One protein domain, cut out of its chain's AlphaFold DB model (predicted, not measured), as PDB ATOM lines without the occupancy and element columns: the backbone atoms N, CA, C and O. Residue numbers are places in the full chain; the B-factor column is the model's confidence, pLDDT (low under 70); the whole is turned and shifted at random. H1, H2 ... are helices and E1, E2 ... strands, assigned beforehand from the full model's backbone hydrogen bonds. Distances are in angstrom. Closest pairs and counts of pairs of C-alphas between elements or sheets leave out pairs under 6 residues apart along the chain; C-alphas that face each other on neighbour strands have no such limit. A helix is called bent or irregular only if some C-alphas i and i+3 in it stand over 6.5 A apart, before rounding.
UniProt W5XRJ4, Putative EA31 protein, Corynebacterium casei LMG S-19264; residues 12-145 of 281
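What this domain is: This is residues 12 to 145 of the 281 residues of the protein "Putative EA31 protein" of Corynebacterium casei LMG S-19264 (UniProt W5XRJ4). A small hairpin of two strands, E1 and E2, sits between the last residues of H6 and the helix H7, next to a cluster of helices in which H2, H3, H5 and H6 pack on H1. The unnamed stretch 116 to 131 runs through the middle of the whole, and residues 96 to 111 loop out at the end of the longest axis opposite H2. The printed part has 134 residues, with seven named helices and two strands in the order H1 H2 H3 H4 H5 H6 E1 E2 H7; the sheet E1 - E2 is antiparallel, and the class is mostly helix. It is compact, with a radius of gyration of the C-alphas of 14.7 A and spans of 45 by 35 by 23 A.

How they stand to each other: Begin at E1, residues 112 to 115, and E2, residues 132 to 135, an antiparallel hairpin at 135 degrees; N 114 and O 133 are 2.8 A apart and N 135 and O 112 2.9 A, both within hydrogen-bond range. From E1 look to H7, residues 137 to 143: the closest C-alphas are those of Asp 114 and Asn 140, 5.5 A. From E2 look to H6, residues 84 to 95: the closest C-alphas are those of Arg 94 and Pro 134, 5.1 A. H6 is irregular, with C-alphas 85 and 88 7.3 A apart. Its residues 85 to 89 alone touch the hub, H1, residues 12 to 20, at a shallow tilt of 31 degrees, opposite ways, closest at C-alphas Thr 18 and Thr 86, 6.2 A. H2, residues 25 to 33, forms a helical hairpin with H1 at a shallow tilt of 13 degrees; C-alphas Ile 19 and Arg 28 are closest, 6.1 A. H5, residues 69 to 80, touches H1 about perpendicular, 85 degrees, with residues 75 to 80 alone; Thr 18 and Phe 80 have the closest C-alphas, 5.7 A. H3, residues 35 to 50, touches H1 with residues 35 to 39 alone, at a steep tilt of 40 degrees, opposite ways; C-alphas Ala 12 and Glu 39 are closest, 6.0 A. H4, residues 59 to 62, is close to H3 but not clearly touching, with C-alphas Lys 41 and Phe 62 closest at 6.0 A. H3 and H7 are apart. In H1, H2, H3, H5 and H7 every O i to N i+4 pair is within hydrogen-bond range, in H6 6 of 8, and H4 is too short for such a pair.

Where its parts are: Find C-alpha 12 at (-35.339, -3.514, -38.148), where H1 begins. H3, the longest helix, runs 22.6 A from C-alpha 35 at (-34.059, -2.999, -30.808); H6 measures 16.7 A and H5 15.3 A. H7 ends at C-alpha 143, (-51.139, 18.102, -39.964).

The domain as a whole: The C-alphas farthest apart are those of Glu 26 and Ile 107, 44.8 A. The printed part has no cut; the links H6 to E1 and E1 to E2 are long, 16 residues each. The mean pLDDT of the printed part is 94.9, and residue 145 alone is under 70.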
ATOM      1  N   ALA A  12     -36.648  -3.064 -38.604       97.19
ATOM      2  CA  ALA A  12     -35.339  -3.514 -38.148       97.19
ATOM      3  C   ALA A  12     -34.192  -2.854 -38.927       97.19
ATOM      4  O   ALA A  12     -33.247  -2.336 -38.333       97.19
ATOM      5  N   GLU A  13     -34.274  -2.838 -40.260       97.12
ATOM      6  CA  GLU A  13     -33.267  -2.219 -41.125       97.12
ATOM      7  C   GLU A  13     -33.154  -0.714 -40.871       97.12
ATOM      8  O   GLU A  13     -32.049  -0.204 -40.653       97.12
ATOM      9  N   ALA A  14     -34.285  -0.002 -40.847       97.50
ATOM     10  CA  ALA A  14     -34.307   1.438 -40.620       97.50
ATOM     11  C   ALA A  14     -33.742   1.799 -39.240       97.50
ATOM     12  O   ALA A  14     -32.900   2.699 -39.118       97.50
ATOM     13  N   TYR A  15     -34.146   1.065 -38.202       97.81
ATOM     14  CA  TYR A  15     -33.673   1.284 -36.842       97.81
ATOM     15  C   TYR A  15     -32.177   0.970 -36.712       97.81
ATOM     16  O   TYR A  15     -31.412   1.839 -36.287       97.81
ATOM     17  N   ARG A  16     -31.718  -0.206 -37.165       96.69
ATOM     18  CA  ARG A  16     -30.300  -0.620 -37.105       96.69
ATOM     19  C   ARG A  16     -29.383   0.330 -37.870       96.69
ATOM     20  O   ARG A  16     -28.338   0.736 -37.354       96.69
ATOM     21  N   THR A  17     -29.797   0.751 -39.061       96.50
ATOM     22  CA  THR A  17     -29.058   1.748 -39.845       96.50
ATOM     23  C   THR A  17     -28.943   3.061 -39.074       96.50
ATOM     24  O   THR A  17     -27.859   3.638 -38.984       96.50
ATOM     25  N   THR A  18     -30.024   3.510 -38.436       96.62
ATOM     26  CA  THR A  18     -30.027   4.774 -37.690       96.62
ATOM     27  C   THR A  18     -29.152   4.718 -36.437       96.62
ATOM     28  O   THR A  18     -28.374   5.644 -36.193       96.62
ATOM     29  N   ILE A  19     -29.224   3.637 -35.653       96.50
ATOM     30  CA  ILE A  19     -28.427   3.496 -34.423       96.50
ATOM     31  C   ILE A  19     -26.935   3.323 -34.725       96.50
ATOM     32  O   ILE A  19     -26.101   3.737 -33.919       96.50
ATOM     33  N   SER A  20     -26.576   2.766 -35.891       94.75
ATOM     34  CA  SER A  20     -25.173   2.602 -36.301       94.75
ATOM     35  C   SER A  20     -24.432   3.944 -36.380       94.75
ATOM     36  O   SER A  20     -23.234   4.020 -36.110       94.75
ATOM     37  N   ALA A  21     -25.171   5.024 -36.656       90.19
ATOM     38  CA  ALA A  21     -24.649   6.376 -36.758       90.19
ATOM     39  C   ALA A  21     -24.437   7.068 -35.392       90.19
ATOM     40  O   ALA A  21     -23.857   8.156 -35.324       90.19
ATOM     41  N   ILE A  22     -24.873   6.452 -34.286       94.06
ATOM     42  CA  ILE A  22     -24.640   6.964 -32.932       94.06
ATOM     43  C   ILE A  22     -23.161   6.779 -32.567       94.06
ATOM     44  O   ILE A  22     -22.669   5.659 -32.422       94.06
ATOM     45  N   ARG A  23     -22.456   7.900 -32.369       92.62
ATOM     46  CA  ARG A  23     -21.025   7.909 -32.011       92.62
ATOM     47  C   ARG A  23     -20.748   7.454 -30.578       92.62
ATOM     48  O   ARG A  23     -19.747   6.792 -30.345       92.62
ATOM     49  N   ASN A  24     -21.603   7.828 -29.622       95.38
ATOM     50  CA  ASN A  24     -21.420   7.463 -28.216       95.38
ATOM     51  C   ASN A  24     -21.732   5.958 -28.019       95.38
ATOM     52  O   ASN A  24     -22.880   5.562 -28.249       95.38
ATOM     53  N   PRO A  25     -20.758   5.128 -27.591       96.00
ATOM     54  CA  PRO A  25     -20.942   3.679 -27.496       96.00
ATOM     55  C   PRO A  25     -22.014   3.249 -26.492       96.00
ATOM     56  O   PRO A  25     -22.766   2.324 -26.783       96.00
ATOM     57  N   GLU A  26     -22.136   3.932 -25.353       95.56
ATOM     58  CA  GLU A  26     -23.140   3.619 -24.329       95.56
ATOM     59  C   GLU A  26     -24.555   3.912 -24.828       95.56
ATOM     60  O   GLU A  26     -25.439   3.062 -24.728       95.56
ATOM     61  N   LYS A  27     -24.771   5.086 -25.442       95.06
ATOM     62  CA  LYS A  27     -26.051   5.431 -26.077       95.06
ATOM     63  C   LYS A  27     -26.400   4.424 -27.169       95.06
ATOM     64  O   LYS A  27     -27.533   3.953 -27.219       95.06
ATOM     65  N   ARG A  28     -25.431   4.065 -28.017       96.44
ATOM     66  CA  ARG A  28     -25.637   3.061 -29.066       96.44
ATOM     67  C   ARG A  28     -26.025   1.712 -28.467       96.44
ATOM     68  O   ARG A  28     -27.013   1.139 -28.903       96.44
ATOM     69  N   ASN A  29     -25.319   1.248 -27.437       96.56
ATOM     70  CA  ASN A  29     -25.620  -0.011 -26.759       96.56
ATOM     71  C   ASN A  29     -27.025  -0.019 -26.131       96.56
ATOM     72  O   ASN A  29     -27.759  -0.998 -26.254       96.56
ATOM     73  N   ARG A  30     -27.447   1.096 -25.522       95.62
ATOM     74  CA  ARG A  30     -28.817   1.253 -25.005       95.62
ATOM     75  C   ARG A  30     -29.876   1.121 -26.101       95.62
ATOM     76  O   ARG A  30     -30.865   0.430 -25.907       95.62
ATOM     77  N   HIS A  31     -29.660   1.739 -27.261       97.06
ATOM     78  CA  HIS A  31     -30.566   1.569 -28.399       97.06
ATOM     79  C   HIS A  31     -30.551   0.138 -28.952       97.06
ATOM     80  O   HIS A  31     -31.618  -0.394 -29.251       97.06
ATOM     81  N   SER A  32     -29.371  -0.482 -29.069       97.00
ATOM     82  CA  SER A  32     -29.210  -1.850 -29.578       97.00
ATOM     83  C   SER A  32     -29.924  -2.883 -28.708       97.00
ATOM     84  O   SER A  32     -30.594  -3.762 -29.234       97.00
ATOM     85  N   THR A  33     -29.821  -2.762 -27.382       96.94
ATOM     86  CA  THR A  33     -30.485  -3.676 -26.432       96.94
ATOM     87  C   THR A  33     -32.010  -3.559 -26.449       96.94
ATOM     88  O   THR A  33     -32.690  -4.521 -26.116       96.94
ATOM     89  N   CYS A  34     -32.553  -2.420 -26.892       96.62
ATOM     90  CA  CYS A  34     -33.993  -2.195 -27.025       96.62
ATOM     91  C   CYS A  34     -34.519  -2.430 -28.456       96.62
ATOM     92  O   CYS A  34     -35.684  -2.145 -28.719       96.62
ATOM     93  N   ALA A  35     -33.687  -2.907 -29.394       96.88
ATOM     94  CA  ALA A  35     -34.059  -2.999 -30.808       96.88
ATOM     95  C   ALA A  35     -35.286  -3.888 -31.049       96.88
ATOM     96  O   ALA A  35     -36.199  -3.460 -31.743       96.88
ATOM     97  N   SER A  36     -35.348  -5.066 -30.422       96.69
ATOM     98  CA  SER A  36     -36.496  -5.972 -30.557       96.69
ATOM     99  C   SER A  36     -37.797  -5.355 -30.046       96.69
ATOM    100  O   SER A  36     -38.836  -5.530 -30.663       96.69
ATOM    101  N   GLU A  37     -37.751  -4.577 -28.962       96.88
ATOM    102  CA  GLU A  37     -38.950  -3.900 -28.458       96.88
ATOM    103  C   GLU A  37     -39.403  -2.778 -29.401       96.88
ATOM    104  O   GLU A  37     -40.594  -2.621 -29.647       96.88
ATOM    105  N   VAL A  38     -38.465  -2.020 -29.981       97.25
ATOM    106  CA  VAL A  38     -38.793  -1.018 -31.009       97.25
ATOM    107  C   VAL A  38     -39.400  -1.680 -32.248       97.25
ATOM    108  O   VAL A  38     -40.376  -1.164 -32.789       97.25
ATOM    109  N   GLU A  39     -38.853  -2.818 -32.680       97.56
ATOM    110  CA  GLU A  39     -39.398  -3.623 -33.778       97.56
ATOM    111  C   GLU A  39     -40.841  -4.069 -33.456       97.56
ATOM    112  O   GLU A  39     -41.734  -3.783 -34.252       97.56
ATOM    113  N   ASN A  40     -41.111  -4.592 -32.251       97.62
ATOM    114  CA  ASN A  40     -42.470  -4.938 -31.798       97.62
ATOM    115  C   ASN A  40     -43.436  -3.738 -31.854       97.62
ATOM    116  O   ASN A  40     -44.574  -3.874 -32.298       97.62
ATOM    117  N   LYS A  41     -42.995  -2.532 -31.456       97.81
ATOM    118  CA  LYS A  41     -43.830  -1.318 -31.573       97.81
ATOM    119  C   LYS A  41     -44.102  -0.925 -33.023       97.81
ATOM    120  O   LYS A  41     -45.153  -0.363 -33.320       97.81
ATOM    121  N   CYS A  42     -43.180  -1.198 -33.939       98.19
ATOM    122  CA  CYS A  42     -43.423  -0.983 -35.364       98.19
ATOM    123  C   CYS A  42     -44.419  -2.010 -35.928       98.19
ATOM    124  O   CYS A  42     -45.227  -1.663 -36.782       98.19
ATOM    125  N   GLU A  43     -44.424  -3.241 -35.418       98.19
ATOM    126  CA  GLU A  43     -45.439  -4.246 -35.759       98.19
ATOM    127  C   GLU A  43     -46.824  -3.880 -35.200       98.19
ATOM    128  O   GLU A  43     -47.828  -4.030 -35.895       98.19
ATOM    129  N   ASP A  44     -46.897  -3.333 -33.979       98.06
ATOM    130  CA  ASP A  44     -48.128  -2.742 -33.429       98.06
ATOM    131  C   ASP A  44     -48.685  -1.657 -34.362       98.06
ATOM    132  O   ASP A  44     -49.871  -1.665 -34.690       98.06
ATOM    133  N   TYR A  45     -47.821  -0.751 -34.828       97.94
ATOM    134  CA  TYR A  45     -48.184   0.286 -35.795       97.94
ATOM    135  C   TYR A  45     -48.742  -0.303 -37.094       97.94
ATOM    136  O   TYR A  45     -49.771   0.157 -37.590       97.94
ATOM    137  N   ASP A  46     -48.070  -1.314 -37.643       98.12
ATOM    138  CA  ASP A  46     -48.467  -1.938 -38.903       98.12
ATOM    139  C   ASP A  46     -49.835  -2.610 -38.784       98.12
ATOM    140  O   ASP A  46     -50.685  -2.400 -39.649       98.12
ATOM    141  N   ARG A  47     -50.095  -3.308 -37.671       98.00
ATOM    142  CA  ARG A  47     -51.409  -3.903 -37.386       98.00
ATOM    143  C   ARG A  47     -52.518  -2.858 -37.316       98.00
ATOM    144  O   ARG A  47     -53.590  -3.086 -37.870       98.00
ATOM    145  N   LEU A  48     -52.268  -1.710 -36.679       96.81
ATOM    146  CA  LEU A  48     -53.235  -0.606 -36.653       96.81
ATOM    147  C   LEU A  48     -53.533  -0.092 -38.066       96.81
ATOM    148  O   LEU A  48     -54.691   0.165 -38.388       96.81
ATOM    149  N   GLY A  49     -52.510   0.031 -38.914       96.00
ATOM    150  CA  GLY A  49     -52.673   0.463 -40.299       96.00
ATOM    151  C   GLY A  49     -53.450  -0.531 -41.153       96.00
ATOM    152  O   GLY A  49     -54.408  -0.144 -41.817       96.00
ATOM    153  N   GLU A  50     -53.085  -1.810 -41.096       96.31
ATOM    154  CA  GLU A  50     -53.729  -2.895 -41.847       96.31
ATOM    155  C   GLU A  50     -55.201  -3.099 -41.460       96.31
ATOM    156  O   GLU A  50     -56.007  -3.515 -42.292       96.31
ATOM    157  N   GLN A  51     -55.562  -2.775 -40.215       95.06
ATOM    158  CA  GLN A  51     -56.929  -2.875 -39.697       95.06
ATOM    159  C   GLN A  51     -57.715  -1.557 -39.768       95.06
ATOM    160  O   GLN A  51     -58.893  -1.546 -39.424       95.06
ATOM    161  N   TYR A  52     -57.098  -0.462 -40.230       92.56
ATOM    162  CA  TYR A  52     -57.685   0.887 -40.250       92.56
ATOM    163  C   TYR A  52     -58.096   1.419 -38.865       92.56
ATOM    164  O   TYR A  52     -59.098   2.115 -38.761       92.56
ATOM    165  N   LEU A  53     -57.319   1.111 -37.819       94.12
ATOM    166  CA  LEU A  53     -57.636   1.406 -36.413       94.12
ATOM    167  C   LEU A  53     -56.712   2.453 -35.771       94.12
ATOM    168  O   LEU A  53     -56.509   2.447 -34.553       94.12
ATOM    169  N   PHE A  54     -56.111   3.355 -36.550       94.00
ATOM    170  CA  PHE A  54     -55.174   4.351 -36.007       94.00
ATOM    171  C   PHE A  54     -55.794   5.265 -34.937       94.00
ATOM    172  O   PHE A  54     -55.076   5.744 -34.066       94.00
ATOM    173  N   GLU A  55     -57.109   5.472 -34.939       91.75
ATOM    174  CA  GLU A  55     -57.854   6.187 -33.896       91.75
ATOM    175  C   GLU A  55     -57.820   5.523 -32.514       91.75
ATOM    176  O   GLU A  55     -58.117   6.172 -31.509       91.75
ATOM    177  N   THR A  56     -57.429   4.250 -32.446       93.06
ATOM    178  CA  THR A  56     -57.246   3.504 -31.192       93.06
ATOM    179  C   THR A  56     -55.810   3.570 -30.663       93.06
ATOM    180  O   THR A  56     -55.532   3.088 -29.562       93.06
ATOM    181  N   ALA A  57     -54.884   4.176 -31.418       92.94
ATOM    182  CA  ALA A  57     -53.481   4.273 -31.036       92.94
ATOM    183  C   ALA A  57     -53.315   5.081 -29.738       92.94
ATOM    184  O   ALA A  57     -53.751   6.225 -29.634       92.94
ATOM    185  N   SER A  58     -52.624   4.501 -28.756       92.12
ATOM    186  CA  SER A  58     -52.328   5.155 -27.476       92.12
ATOM    187  C   SER A  58     -50.824   5.385 -27.329       92.12
ATOM    188  O   SER A  58     -50.080   4.402 -27.352       92.12
ATOM    189  N   PRO A  59     -50.344   6.628 -27.116       91.50
ATOM    190  CA  PRO A  59     -48.918   6.912 -26.925       91.50
ATOM    191  C   PRO A  59     -48.266   6.066 -25.822       91.50
ATOM    192  O   PRO A  59     -47.119   5.641 -25.957       91.50
ATOM    193  N   LEU A  60     -49.017   5.751 -24.759       90.88
ATOM    194  CA  LEU A  60     -48.546   4.915 -23.650       90.88
ATOM    195  C   LEU A  60     -48.177   3.496 -24.104       90.88
ATOM    196  O   LEU A  60     -47.184   2.940 -23.637       90.88
ATOM    197  N   SER A  61     -48.928   2.929 -25.052       92.12
ATOM    198  CA  SER A  61     -48.669   1.589 -25.595       92.12
ATOM    199  C   SER A  61     -47.412   1.533 -26.469       92.12
ATOM    200  O   SER A  61     -46.848   0.456 -26.662       92.12
ATOM    201  N   PHE A  62     -46.938   2.688 -26.950       93.88
ATOM    202  CA  PHE A  62     -45.726   2.844 -27.761       93.88
ATOM    203  C   PHE A  62     -44.488   3.228 -26.934       93.88
ATOM    204  O   PHE A  62     -43.461   3.614 -27.495       93.88
ATOM    205  N   GLY A  63     -44.546   3.124 -25.605       92.19
ATOM    206  CA  GLY A  63     -43.368   3.263 -24.752       92.19
ATOM    207  C   GLY A  63     -42.394   2.093 -24.926       92.19
ATOM    208  O   GLY A  63     -42.813   0.943 -25.032       92.19
ATOM    209  N   VAL A  64     -41.090   2.378 -24.914       92.25
ATOM    210  CA  VAL A  64     -40.027   1.361 -24.928       92.25
ATOM    211  C   VAL A  64     -39.338   1.384 -23.563       92.25
ATOM    212  O   VAL A  64     -38.666   2.371 -23.242       92.25
ATOM    213  N   PRO A  65     -39.494   0.343 -22.724       87.62
ATOM    214  CA  PRO A  65     -38.802   0.267 -21.443       87.62
ATOM    215  C   PRO A  65     -37.292   0.484 -21.610       87.62
ATOM    216  O   PRO A  65     -36.691   0.015 -22.571       87.62
ATOM    217  N   ASN A  66     -36.666   1.208 -20.678       86.88
ATOM    218  CA  ASN A  66     -35.233   1.564 -20.685       86.88
ATOM    219  C   ASN A  66     -34.777   2.552 -21.785       86.88
ATOM    220  O   ASN A  66     -33.627   3.025 -21.762       86.88
ATOM    221  N   LEU A  67     -35.684   2.957 -22.681       89.44
ATOM    222  CA  LEU A  67     -35.440   3.948 -23.724       89.44
ATOM    223  C   LEU A  67     -36.455   5.097 -23.623       89.44
ATOM    224  O   LEU A  67     -37.553   5.052 -24.169       89.44
ATOM    225  N   GLY A  68     -36.081   6.148 -22.892       86.88
ATOM    226  CA  GLY A  68     -36.947   7.315 -22.696       86.88
ATOM    227  C   GLY A  68     -37.237   8.084 -23.993       86.88
ATOM    228  O   GLY A  68     -36.444   8.053 -24.938       86.88
ATOM    229  N   SER A  69     -38.334   8.846 -23.998       88.19
ATOM    230  CA  SER A  69     -38.789   9.685 -25.122       88.19
ATOM    231  C   SER A  69     -37.688  10.581 -25.695       88.19
ATOM    232  O   SER A  69     -37.499  10.629 -26.909       88.19
ATOM    233  N   VAL A  70     -36.884  11.206 -24.827       91.50
ATOM    234  CA  VAL A  70     -35.746  12.056 -25.218       91.50
ATOM    235  C   VAL A  70     -34.733  11.295 -26.079       91.50
ATOM    236  O   VAL A  70     -34.249  11.832 -27.073       91.50
ATOM    237  N   ALA A  71     -34.421  10.038 -25.748       93.56
ATOM    238  CA  ALA A  71     -33.459   9.246 -26.518       93.56
ATOM    239  C   ALA A  71     -33.985   8.938 -27.929       93.56
ATOM    240  O   ALA A  71     -33.244   9.041 -28.905       93.56
ATOM    241  N   MET A  72     -35.278   8.630 -28.053       93.62
ATOM    242  CA  MET A  72     -35.918   8.397 -29.351       93.62
ATOM    243  C   MET A  72     -36.079   9.681 -30.172       93.62
ATOM    244  O   MET A  72     -35.849   9.672 -31.381       93.62
ATOM    245  N   GLN A  73     -36.377  10.811 -29.530       91.81
ATOM    246  CA  GLN A  73     -36.376  12.107 -30.203       91.81
ATOM    247  C   GLN A  73     -34.981  12.443 -30.755       91.81
ATOM    248  O   GLN A  73     -34.846  12.819 -31.922       91.81
ATOM    249  N   GLU A  74     -33.925  12.248 -29.953       93.88
ATOM    250  CA  GLU A  74     -32.540  12.422 -30.400       93.88
ATOM    251  C   GLU A  74     -32.189  11.486 -31.565       93.88
ATOM    252  O   GLU A  74     -31.500  11.913 -32.497       93.88
ATOM    253  N   LEU A  75     -32.669  10.237 -31.544       95.06
ATOM    254  CA  LEU A  75     -32.457   9.274 -32.624       95.06
ATOM    255  C   LEU A  75     -32.951   9.834 -33.963       95.06
ATOM    256  O   LEU A  75     -32.218   9.800 -34.955       95.06
ATOM    257  N   TYR A  76     -34.147  10.423 -33.994       94.88
ATOM    258  CA  TYR A  76     -34.663  11.034 -35.214       94.88
ATOM    259  C   TYR A  76     -33.942  12.342 -35.572       94.88
ATOM    260  O   TYR A  76     -33.447  12.517 -36.688       94.88
ATOM    261  N   GLU A  77     -33.884  13.291 -34.639       94.19
ATOM    262  CA  GLU A  77     -33.470  14.674 -34.914       94.19
ATOM    263  C   GLU A  77     -31.967  14.836 -35.119       94.19
ATOM    264  O   GLU A  77     -31.532  15.738 -35.837       94.19
ATOM    265  N   LYS A  78     -31.159  13.987 -34.478       94.12
ATOM    266  CA  LYS A  78     -29.700  14.035 -34.602       94.12
ATOM    267  C   LYS A  78     -29.206  13.035 -35.638       94.12
ATOM    268  O   LYS A  78     -28.299  13.388 -36.387       94.12
ATOM    269  N   GLN A  79     -29.825  11.852 -35.720       94.69
ATOM    270  CA  GLN A  79     -29.318  10.764 -36.562       94.69
ATOM    271  C   GLN A  79     -30.133  10.579 -37.844       94.69
ATOM    272  O   GLN A  79     -29.612  10.794 -38.940       94.69
ATOM    273  N   PHE A  80     -31.419  10.231 -37.738       95.44
ATOM    274  CA  PHE A  80     -32.228   9.880 -38.911       95.44
ATOM    275  C   PHE A  80     -32.403  11.033 -39.893       95.44
ATOM    276  O   PHE A  80     -32.329  10.816 -41.093       95.44
ATOM    277  N   SER A  81     -32.647  12.252 -39.417       93.56
ATOM    278  CA  SER A  81     -32.998  13.392 -40.277       93.56
ATOM    279  C   SER A  81     -31.786  14.125 -40.860       93.56
ATOM    280  O   SER A  81     -31.900  14.716 -41.934       93.56
ATOM    281  N   LYS A  82     -30.629  14.079 -40.185       90.25
ATOM    282  CA  LYS A  82     -29.464  14.923 -40.508       90.25
ATOM    283  C   LYS A  82     -28.307  14.182 -41.162       90.25
ATOM    284  O   LYS A  82     -27.572  14.786 -41.935       90.25
ATOM    285  N   LEU A  83     -28.111  12.903 -40.850       92.50
ATOM    286  CA  LEU A  83     -26.890  12.212 -41.257       92.50
ATOM    287  C   LEU A  83     -26.972  11.653 -42.680       92.50
ATOM    288  O   LEU A  83     -28.036  11.272 -43.181       92.50
ATOM    289  N   THR A  84     -25.806  11.585 -43.329       88.31
ATOM    290  CA  THR A  84     -25.642  10.998 -44.664       88.31
ATOM    291  C   THR A  84     -25.883   9.490 -44.648       88.31
ATOM    292  O   THR A  84     -26.474   8.969 -45.586       88.31
ATOM    293  N   GLY A  85     -25.522   8.797 -43.559       88.56
ATOM    294  CA  GLY A  85     -25.721   7.345 -43.421       88.56
ATOM    295  C   GLY A  85     -27.189   6.902 -43.465       88.56
ATOM    296  O   GLY A  85     -27.479   5.769 -43.811       88.56
ATOM    297  N   THR A  86     -28.124   7.809 -43.180       93.06
ATOM    298  CA  THR A  86     -29.575   7.571 -43.252       93.06
ATOM    299  C   THR A  86     -30.214   8.214 -44.490       93.06
ATOM    300  O   THR A  86     -31.425   8.120 -44.680       93.06
ATOM    301  N   LYS A  87     -29.421   8.871 -45.357       94.38
ATOM    302  CA  LYS A  87     -29.915   9.592 -46.543       94.38
ATOM    303  C   LYS A  87     -30.631   8.661 -47.513       94.38
ATOM    304  O   LYS A  87     -31.722   8.997 -47.951       94.38
ATOM    305  N   GLN A  88     -30.059   7.490 -47.783       94.50
ATOM    306  CA  GLN A  88     -30.662   6.518 -48.693       94.50
ATOM    307  C   GLN A  88     -32.049   6.072 -48.214       94.50
ATOM    308  O   GLN A  88     -32.971   6.036 -49.019       94.50
ATOM    309  N   LEU A  89     -32.231   5.835 -46.908       95.81
ATOM    310  CA  LEU A  89     -33.545   5.505 -46.342       95.81
ATOM    311  C   LEU A  89     -34.563   6.619 -46.617       95.81
ATOM    312  O   LEU A  89     -35.657   6.359 -47.110       95.81
ATOM    313  N   ARG A  90     -34.187   7.875 -46.343       96.12
ATOM    314  CA  ARG A  90     -35.064   9.033 -46.581       96.12
ATOM    315  C   ARG A  90     -35.395   9.211 -48.062       96.12
ATOM    316  O   ARG A  90     -36.531   9.539 -48.389       96.12
ATOM    317  N   ASP A  91     -34.412   9.024 -48.937       95.75
ATOM    318  CA  ASP A  91     -34.565   9.207 -50.380       95.75
ATOM    319  C   ASP A  91     -35.461   8.119 -50.985       95.75
ATOM    320  O   ASP A  91     -36.355   8.447 -51.761       95.75
ATOM    321  N   VAL A  92     -35.306   6.859 -50.561       96.06
ATOM    322  CA  VAL A  92     -36.192   5.754 -50.964       96.06
ATOM    323  C   VAL A  92     -37.632   6.047 -50.553       96.06
ATOM    324  O   VAL A  92     -38.522   5.982 -51.398       96.06
ATOM    325  N   ILE A  93     -37.869   6.455 -49.299       97.31
ATOM    326  CA  ILE A  93     -39.221   6.800 -48.834       97.31
ATOM    327  C   ILE A  93     -39.802   7.935 -49.689       97.31
ATOM    328  O   ILE A  93     -40.905   7.793 -50.212       97.31
ATOM    329  N   ARG A  94     -39.054   9.032 -49.903       96.75
ATOM    330  CA  ARG A  94     -39.498  10.166 -50.740       96.75
ATOM    331  C   ARG A  94     -39.820   9.758 -52.174       96.75
ATOM    332  O   ARG A  94     -40.827  10.212 -52.706       96.75
ATOM    333  N   SER A  95     -38.996   8.902 -52.777       95.12
ATOM    334  CA  SER A  95     -39.175   8.446 -54.160       95.12
ATOM    335  C   SER A  95     -40.424   7.590 -54.379       95.12
ATOM    336  O   SER A  95     -40.850   7.436 -55.519       95.12
ATOM    337  N   GLY A  96     -41.056   7.091 -53.309       95.75
ATOM    338  CA  GLY A  96     -42.345   6.401 -53.400       95.75
ATOM    339  C   GLY A  96     -43.499   7.307 -53.851       95.75
ATOM    340  O   GLY A  96     -44.549   6.812 -54.251       95.75
ATOM    341  N   ALA A  97     -43.323   8.631 -53.802       96.62
ATOM    342  CA  ALA A  97     -44.300   9.587 -54.296       96.62
ATOM    343  C   ALA A  97     -44.199   9.777 -55.816       96.62
ATOM    344  O   ALA A  97     -43.294  10.441 -56.327       96.62
ATOM    345  N   GLU A  98     -45.186   9.249 -56.535       93.12
ATOM    346  CA  GLU A  98     -45.276   9.384 -57.989       93.12
ATOM    347  C   GLU A  98     -45.250  10.858 -58.440       93.12
ATOM    348  O   GLU A  98     -45.961  11.709 -57.892       93.12
ATOM    349  N   ASN A  99     -44.432  11.165 -59.452       93.88
ATOM    350  CA  ASN A  99     -44.247  12.514 -60.005       93.88
ATOM    351  C   ASN A  99     -43.802  13.564 -58.967       93.88
ATOM    352  O   ASN A  99     -43.997  14.761 -59.172       93.88
ATOM    353  N   ASN A 100     -43.220  13.124 -57.844       96.44
ATOM    354  CA  ASN A 100     -42.837  13.975 -56.717       96.44
ATOM    355  C   ASN A 100     -44.010  14.806 -56.150       96.44
ATOM    356  O   ASN A 100     -43.805  15.883 -55.586       96.44
ATOM    357  N   LEU A 101     -45.249  14.326 -56.305       96.94
ATOM    358  CA  LEU A 101     -46.448  14.982 -55.786       96.94
ATOM    359  C   LEU A 101     -46.794  14.449 -54.390       96.94
ATOM    360  O   LEU A 101     -46.507  13.322 -54.025       96.94
ATOM    361  N   CYS A 102     -47.382  15.284 -53.547       98.19
ATOM    362  CA  CYS A 102     -47.748  14.890 -52.194       98.19
ATOM    363  C   CYS A 102     -48.954  13.933 -52.250       98.19
ATOM    364  O   CYS A 102     -49.989  14.339 -52.777       98.19
ATOM    365  N   PRO A 103     -48.898  12.713 -51.688       97.38
ATOM    366  CA  PRO A 103     -50.017  11.770 -51.694       97.38
ATOM    367  C   PRO A 103     -51.253  12.294 -50.946       97.38
ATOM    368  O   PRO A 103     -52.380  12.089 -51.404       97.38
ATOM    369  N   TYR A 104     -51.049  13.065 -49.867       97.50
ATOM    370  CA  TYR A 104     -52.134  13.661 -49.080       97.50
ATOM    371  C   TYR A 104     -52.973  14.687 -49.846       97.50
ATOM    372  O   TYR A 104     -54.123  14.890 -49.501       97.50
ATOM    373  N   CYS A 105     -52.438  15.380 -50.858       97.62
ATOM    374  CA  CYS A 105     -53.216  16.400 -51.584       97.62
ATOM    375  C   CYS A 105     -53.242  16.199 -53.100       97.62
ATOM    376  O   CYS A 105     -54.202  16.563 -53.767       97.62
ATOM    377  N   GLY A 106     -52.216  15.575 -53.668       96.44
ATOM    378  CA  GLY A 106     -52.036  15.371 -55.102       96.44
ATOM    379  C   GLY A 106     -51.548  16.598 -55.876       96.44
ATOM    380  O   GLY A 106     -51.384  16.479 -57.085       96.44
ATOM    381  N   ILE A 107     -51.311  17.744 -55.222       96.69
ATOM    382  CA  ILE A 107     -50.971  19.014 -55.899       96.69
ATOM    383  C   ILE A 107     -49.633  19.634 -55.472       96.69
ATOM    384  O   ILE A 107     -48.992  20.305 -56.270       96.69
ATOM    385  N   GLY A 108     -49.196  19.436 -54.225       97.62
ATOM    386  CA  GLY A 108     -47.960  20.038 -53.716       97.62
ATOM    387  C   GLY A 108     -46.744  19.160 -53.991       97.62
ATOM    388  O   GLY A 108     -46.862  17.941 -53.943       97.62
ATOM    389  N   LEU A 109     -45.574  19.762 -54.207       98.19
ATOM    390  CA  LEU A 109     -44.324  19.016 -54.378       98.19
ATOM    391  C   LEU A 109     -43.843  18.425 -53.050       98.19
ATOM    392  O   LEU A 109     -43.839  19.109 -52.023       98.19
ATOM    393  N   VAL A 110     -43.411  17.165 -53.072       98.19
ATOM    394  CA  VAL A 110     -42.788  16.515 -51.916       98.19
ATOM    395  C   VAL A 110     -41.479  17.219 -51.589       98.19
ATOM    396  O   VAL A 110     -40.591  17.372 -52.425       98.19
ATOM    397  N   SER A 111     -41.357  17.630 -50.331       96.88
ATOM    398  CA  SER A 111     -40.146  18.252 -49.789       96.88
ATOM    399  C   SER A 111     -39.780  17.712 -48.406       96.88
ATOM    400  O   SER A 111     -38.665  17.914 -47.919       96.88
ATOM    401  N   GLN A 112     -40.692  16.982 -47.760       96.31
ATOM    402  CA  GLN A 112     -40.565  16.520 -46.383       96.31
ATOM    403  C   GLN A 112     -41.024  15.064 -46.237       96.31
ATOM    404  O   GLN A 112     -41.653  14.499 -47.129       96.31
ATOM    405  N   LEU A 113     -40.666  14.465 -45.102       97.19
ATOM    406  CA  LEU A 113     -41.264  13.230 -44.610       97.19
ATOM    407  C   LEU A 113     -42.115  13.613 -43.400       97.19
ATOM    408  O   LEU A 113     -41.577  14.108 -42.409       97.19
ATOM    409  N   ASP A 114     -43.423  13.466 -43.540       97.00
ATOM    410  CA  ASP A 114     -44.400  13.624 -42.471       97.00
ATOM    411  C   ASP A 114     -44.414  12.373 -41.591       97.00
ATOM    412  O   ASP A 114     -44.261  11.259 -42.087       97.00
ATOM    413  N   HIS A 115     -44.611  12.562 -40.291       96.44
ATOM    414  CA  HIS A 115     -44.902  11.467 -39.375       96.44
ATOM    415  C   HIS A 115     -46.410  11.293 -39.292       96.44
ATOM    416  O   HIS A 115     -47.091  12.189 -38.784       96.44
ATOM    417  N   TYR A 116     -46.942  10.161 -39.754       96.56
ATOM    418  CA  TYR A 116     -48.386   9.933 -39.721       96.56
ATOM    419  C   TYR A 116     -48.913   9.914 -38.277       96.56
ATOM    420  O   TYR A 116     -49.796  10.704 -37.939       96.56
ATOM    421  N   LEU A 117     -48.308   9.116 -37.396       95.12
ATOM    422  CA  LEU A 117     -48.427   9.294 -35.950       95.12
ATOM    423  C   LEU A 117     -47.302  10.214 -35.453       95.12
ATOM    424  O   LEU A 117     -46.127   9.942 -35.725       95.12
ATOM    425  N   PRO A 118     -47.625  11.304 -34.730       93.38
ATOM    426  CA  PRO A 118     -46.681  12.374 -34.437       93.38
ATOM    427  C   PRO A 118     -45.504  11.878 -33.596       93.38
ATOM    428  O   PRO A 118     -45.681  11.270 -32.541       93.38
ATOM    429  N   LYS A 119     -44.284  12.221 -34.026       91.75
ATOM    430  CA  LYS A 119     -43.040  11.846 -33.331       91.75
ATOM    431  C   LYS A 119     -42.936  12.346 -31.882       91.75
ATOM    432  O   LYS A 119     -42.109  11.822 -31.145       91.75
ATOM    433  N   SER A 120     -43.712  13.367 -31.502       90.06
ATOM    434  CA  SER A 120     -43.751  13.921 -30.139       90.06
ATOM    435  C   SER A 120     -44.514  13.043 -29.152       90.06
ATOM    436  O   SER A 120     -44.317  13.182 -27.954       90.06
ATOM    437  N   GLU A 121     -45.370  12.151 -29.649       91.12
ATOM    438  CA  GLU A 121     -46.174  11.242 -28.829       91.12
ATOM    439  C   GLU A 121     -45.726   9.790 -29.061       91.12
ATOM    440  O   GLU A 121     -45.447   9.040 -28.125       91.12
ATOM    441  N   PHE A 122     -45.549   9.407 -30.329       94.19
ATOM    442  CA  PHE A 122     -45.261   8.041 -30.770       94.19
ATOM    443  C   PHE A 122     -43.770   7.840 -31.062       94.19
ATOM    444  O   PHE A 122     -43.342   7.517 -32.172       94.19
ATOM    445  N   HIS A 123     -42.958   8.046 -30.029       93.12
ATOM    446  CA  HIS A 123     -41.501   8.058 -30.118       93.12
ATOM    447  C   HIS A 123     -40.903   6.762 -30.685       93.12
ATOM    448  O   HIS A 123     -39.963   6.828 -31.475       93.12
ATOM    449  N   ALA A 124     -41.444   5.592 -30.317       95.69
ATOM    450  CA  ALA A 124     -40.914   4.293 -30.745       95.69
ATOM    451  C   ALA A 124     -40.879   4.124 -32.270       95.69
ATOM    452  O   ALA A 124     -39.951   3.534 -32.812       95.69
ATOM    453  N   VAL A 125     -41.849   4.713 -32.968       96.88
ATOM    454  CA  VAL A 125     -42.026   4.581 -34.419       96.88
ATOM    455  C   VAL A 125     -41.517   5.802 -35.186       96.88
ATOM    456  O   VAL A 125     -41.831   5.995 -36.358       96.88
ATOM    457  N   THR A 126     -40.697   6.650 -34.557       95.50
ATOM    458  CA  THR A 126     -40.208   7.891 -35.182       95.50
ATOM    459  C   THR A 126     -39.287   7.663 -36.386       95.50
ATOM    460  O   THR A 126     -39.117   8.580 -37.191       95.50
ATOM    461  N   VAL A 127     -38.666   6.486 -36.509       97.12
ATOM    462  CA  VAL A 127     -37.846   6.084 -37.672       97.12
ATOM    463  C   VAL A 127     -38.466   4.928 -38.458       97.12
ATOM    464  O   VAL A 127     -37.830   4.407 -39.370       97.12
ATOM    465  N   HIS A 128     -39.689   4.521 -38.105       98.25
ATOM    466  CA  HIS A 128     -40.397   3.448 -38.795       98.25
ATOM    467  C   HIS A 128     -40.762   3.899 -40.216       98.25
ATOM    468  O   HIS A 128     -41.474   4.900 -40.350       98.25
ATOM    469  N   PRO A 129     -40.320   3.204 -41.282       98.25
ATOM    470  CA  PRO A 129     -40.570   3.637 -42.656       98.25
ATOM    471  C   PRO A 129     -42.048   3.831 -42.988       98.25
ATOM    472  O   PRO A 129     -42.387   4.792 -43.671       98.25
ATOM    473  N   LYS A 130     -42.945   2.982 -42.469       98.31
ATOM    474  CA  LYS A 130     -44.388   3.109 -42.734       98.31
ATOM    475  C   LYS A 130     -45.057   4.244 -41.947       98.31
ATOM    476  O   LYS A 130     -46.132   4.677 -42.344       98.31
ATOM    477  N   ASN A 131     -44.415   4.774 -40.902       97.81
ATOM    478  CA  ASN A 131     -44.853   5.997 -40.218       97.81
ATOM    479  C   ASN A 131     -44.356   7.278 -40.915       97.81
ATOM    480  O   ASN A 131     -44.778   8.375 -40.561       97.81
ATOM    481  N   LEU A 132     -43.451   7.161 -41.891       97.94
ATOM    482  CA  LEU A 132     -42.861   8.285 -42.613       97.94
ATOM    483  C   LEU A 132     -43.476   8.405 -44.006       97.94
ATOM    484  O   LEU A 132     -43.152   7.635 -44.900       97.94
ATOM    485  N   VAL A 133     -44.319   9.412 -44.210       97.88
ATOM    486  CA  VAL A 133     -45.044   9.632 -45.465       97.88
ATOM    487  C   VAL A 133     -44.414  10.798 -46.238       97.88
ATOM    488  O   VAL A 133     -44.256  11.886 -45.680       97.88
ATOM    489  N   PRO A 134     -44.058  10.644 -47.526       98.31
ATOM    490  CA  PRO A 134     -43.675  11.767 -48.380       98.31
ATOM    491  C   PRO A 134     -44.749  12.849 -48.356       98.31
ATOM    492  O   PRO A 134     -45.919  12.562 -48.571       98.31
ATOM    493  N   SER A 135     -44.373  14.099 -48.098       98.31
ATOM    494  CA  SER A 135     -45.342  15.189 -47.995       98.31
ATOM    495  C   SER A 135     -44.774  16.503 -48.516       98.31
ATOM    496  O   SER A 135     -43.569  16.767 -48.441       98.31
ATOM    497  N   CYS A 136     -45.661  17.365 -49.015       98.44
ATOM    498  CA  CYS A 136     -45.341  18.776 -49.201       98.44
ATOM    499  C   CYS A 136     -45.316  19.515 -47.855       98.44
ATOM    500  O   CYS A 136     -45.866  19.037 -46.854       98.44
ATOM    501  N   ALA A 137     -44.685  20.690 -47.846       97.62
ATOM    502  CA  ALA A 137     -44.533  21.513 -46.647       97.62
ATOM    503  C   ALA A 137     -45.879  21.972 -46.064       97.62
ATOM    504  O   ALA A 137     -46.047  21.954 -44.842       97.62
ATOM    505  N   ASP A 138     -46.845  22.321 -46.920       97.50
ATOM    506  CA  ASP A 138     -48.177  22.756 -46.489       97.50
ATOM    507  C   ASP A 138     -48.918  21.640 -45.754       97.50
ATOM    508  O   ASP A 138     -49.430  21.860 -44.663       97.50
ATOM    509  N   CYS A 139     -48.956  20.428 -46.331       98.06
ATOM    510  CA  CYS A 139     -49.678  19.301 -45.739       98.06
ATOM    511  C   CYS A 139     -49.050  18.871 -44.415       98.06
ATOM    512  O   CYS A 139     -49.770  18.676 -43.442       98.06
ATOM    513  N   ASN A 140     -47.718  18.774 -44.364       96.94
ATOM    514  CA  ASN A 140     -47.013  18.428 -43.132       96.94
ATOM    515  C   ASN A 140     -47.294  19.482 -42.051       96.94
ATOM    516  O   ASN A 140     -47.672  19.152 -40.934       96.94
ATOM    517  N   THR A 141     -47.207  20.771 -42.400       95.50
ATOM    518  CA  THR A 141     -47.481  21.863 -41.456       95.50
ATOM    519  C   THR A 141     -48.924  21.865 -40.966       95.50
ATOM    520  O   THR A 141     -49.129  21.995 -39.763       95.50
ATOM    521  N   ALA A 142     -49.899  21.683 -41.857       95.06
ATOM    522  CA  ALA A 142     -51.314  21.637 -41.499       95.06
ATOM    523  C   ALA A 142     -51.631  20.450 -40.570       95.06
ATOM    524  O   ALA A 142     -52.377  20.594 -39.606       95.06
ATOM    525  N   LYS A 143     -50.976  19.303 -40.789       94.19
ATOM    526  CA  LYS A 143     -51.139  18.102 -39.964       94.19
ATOM    527  C   LYS A 143     -50.387  18.148 -38.630       94.19
ATOM    528  O   LYS A 143     -50.731  17.373 -37.752       94.19
ATOM    529  N   LYS A 144     -49.381  19.009 -38.424       85.31
ATOM    530  CA  LYS A 144     -48.465  18.966 -37.251       85.31
ATOM    531  C   LYS A 144     -49.117  18.698 -35.886       85.31
ATOM    532  O   LYS A 144     -48.503  18.021 -35.069       85.31
ATOM    533  N   ALA A 145     -50.303  19.250 -35.625       68.50
ATOM    534  CA  ALA A 145     -51.023  19.096 -34.356       68.50
ATOM    535  C   ALA A 145     -52.114  18.006 -34.379       68.50
ATOM    536  O   ALA A 145     -52.783  17.773 -33.377       68.50
TER     537      ALA A 145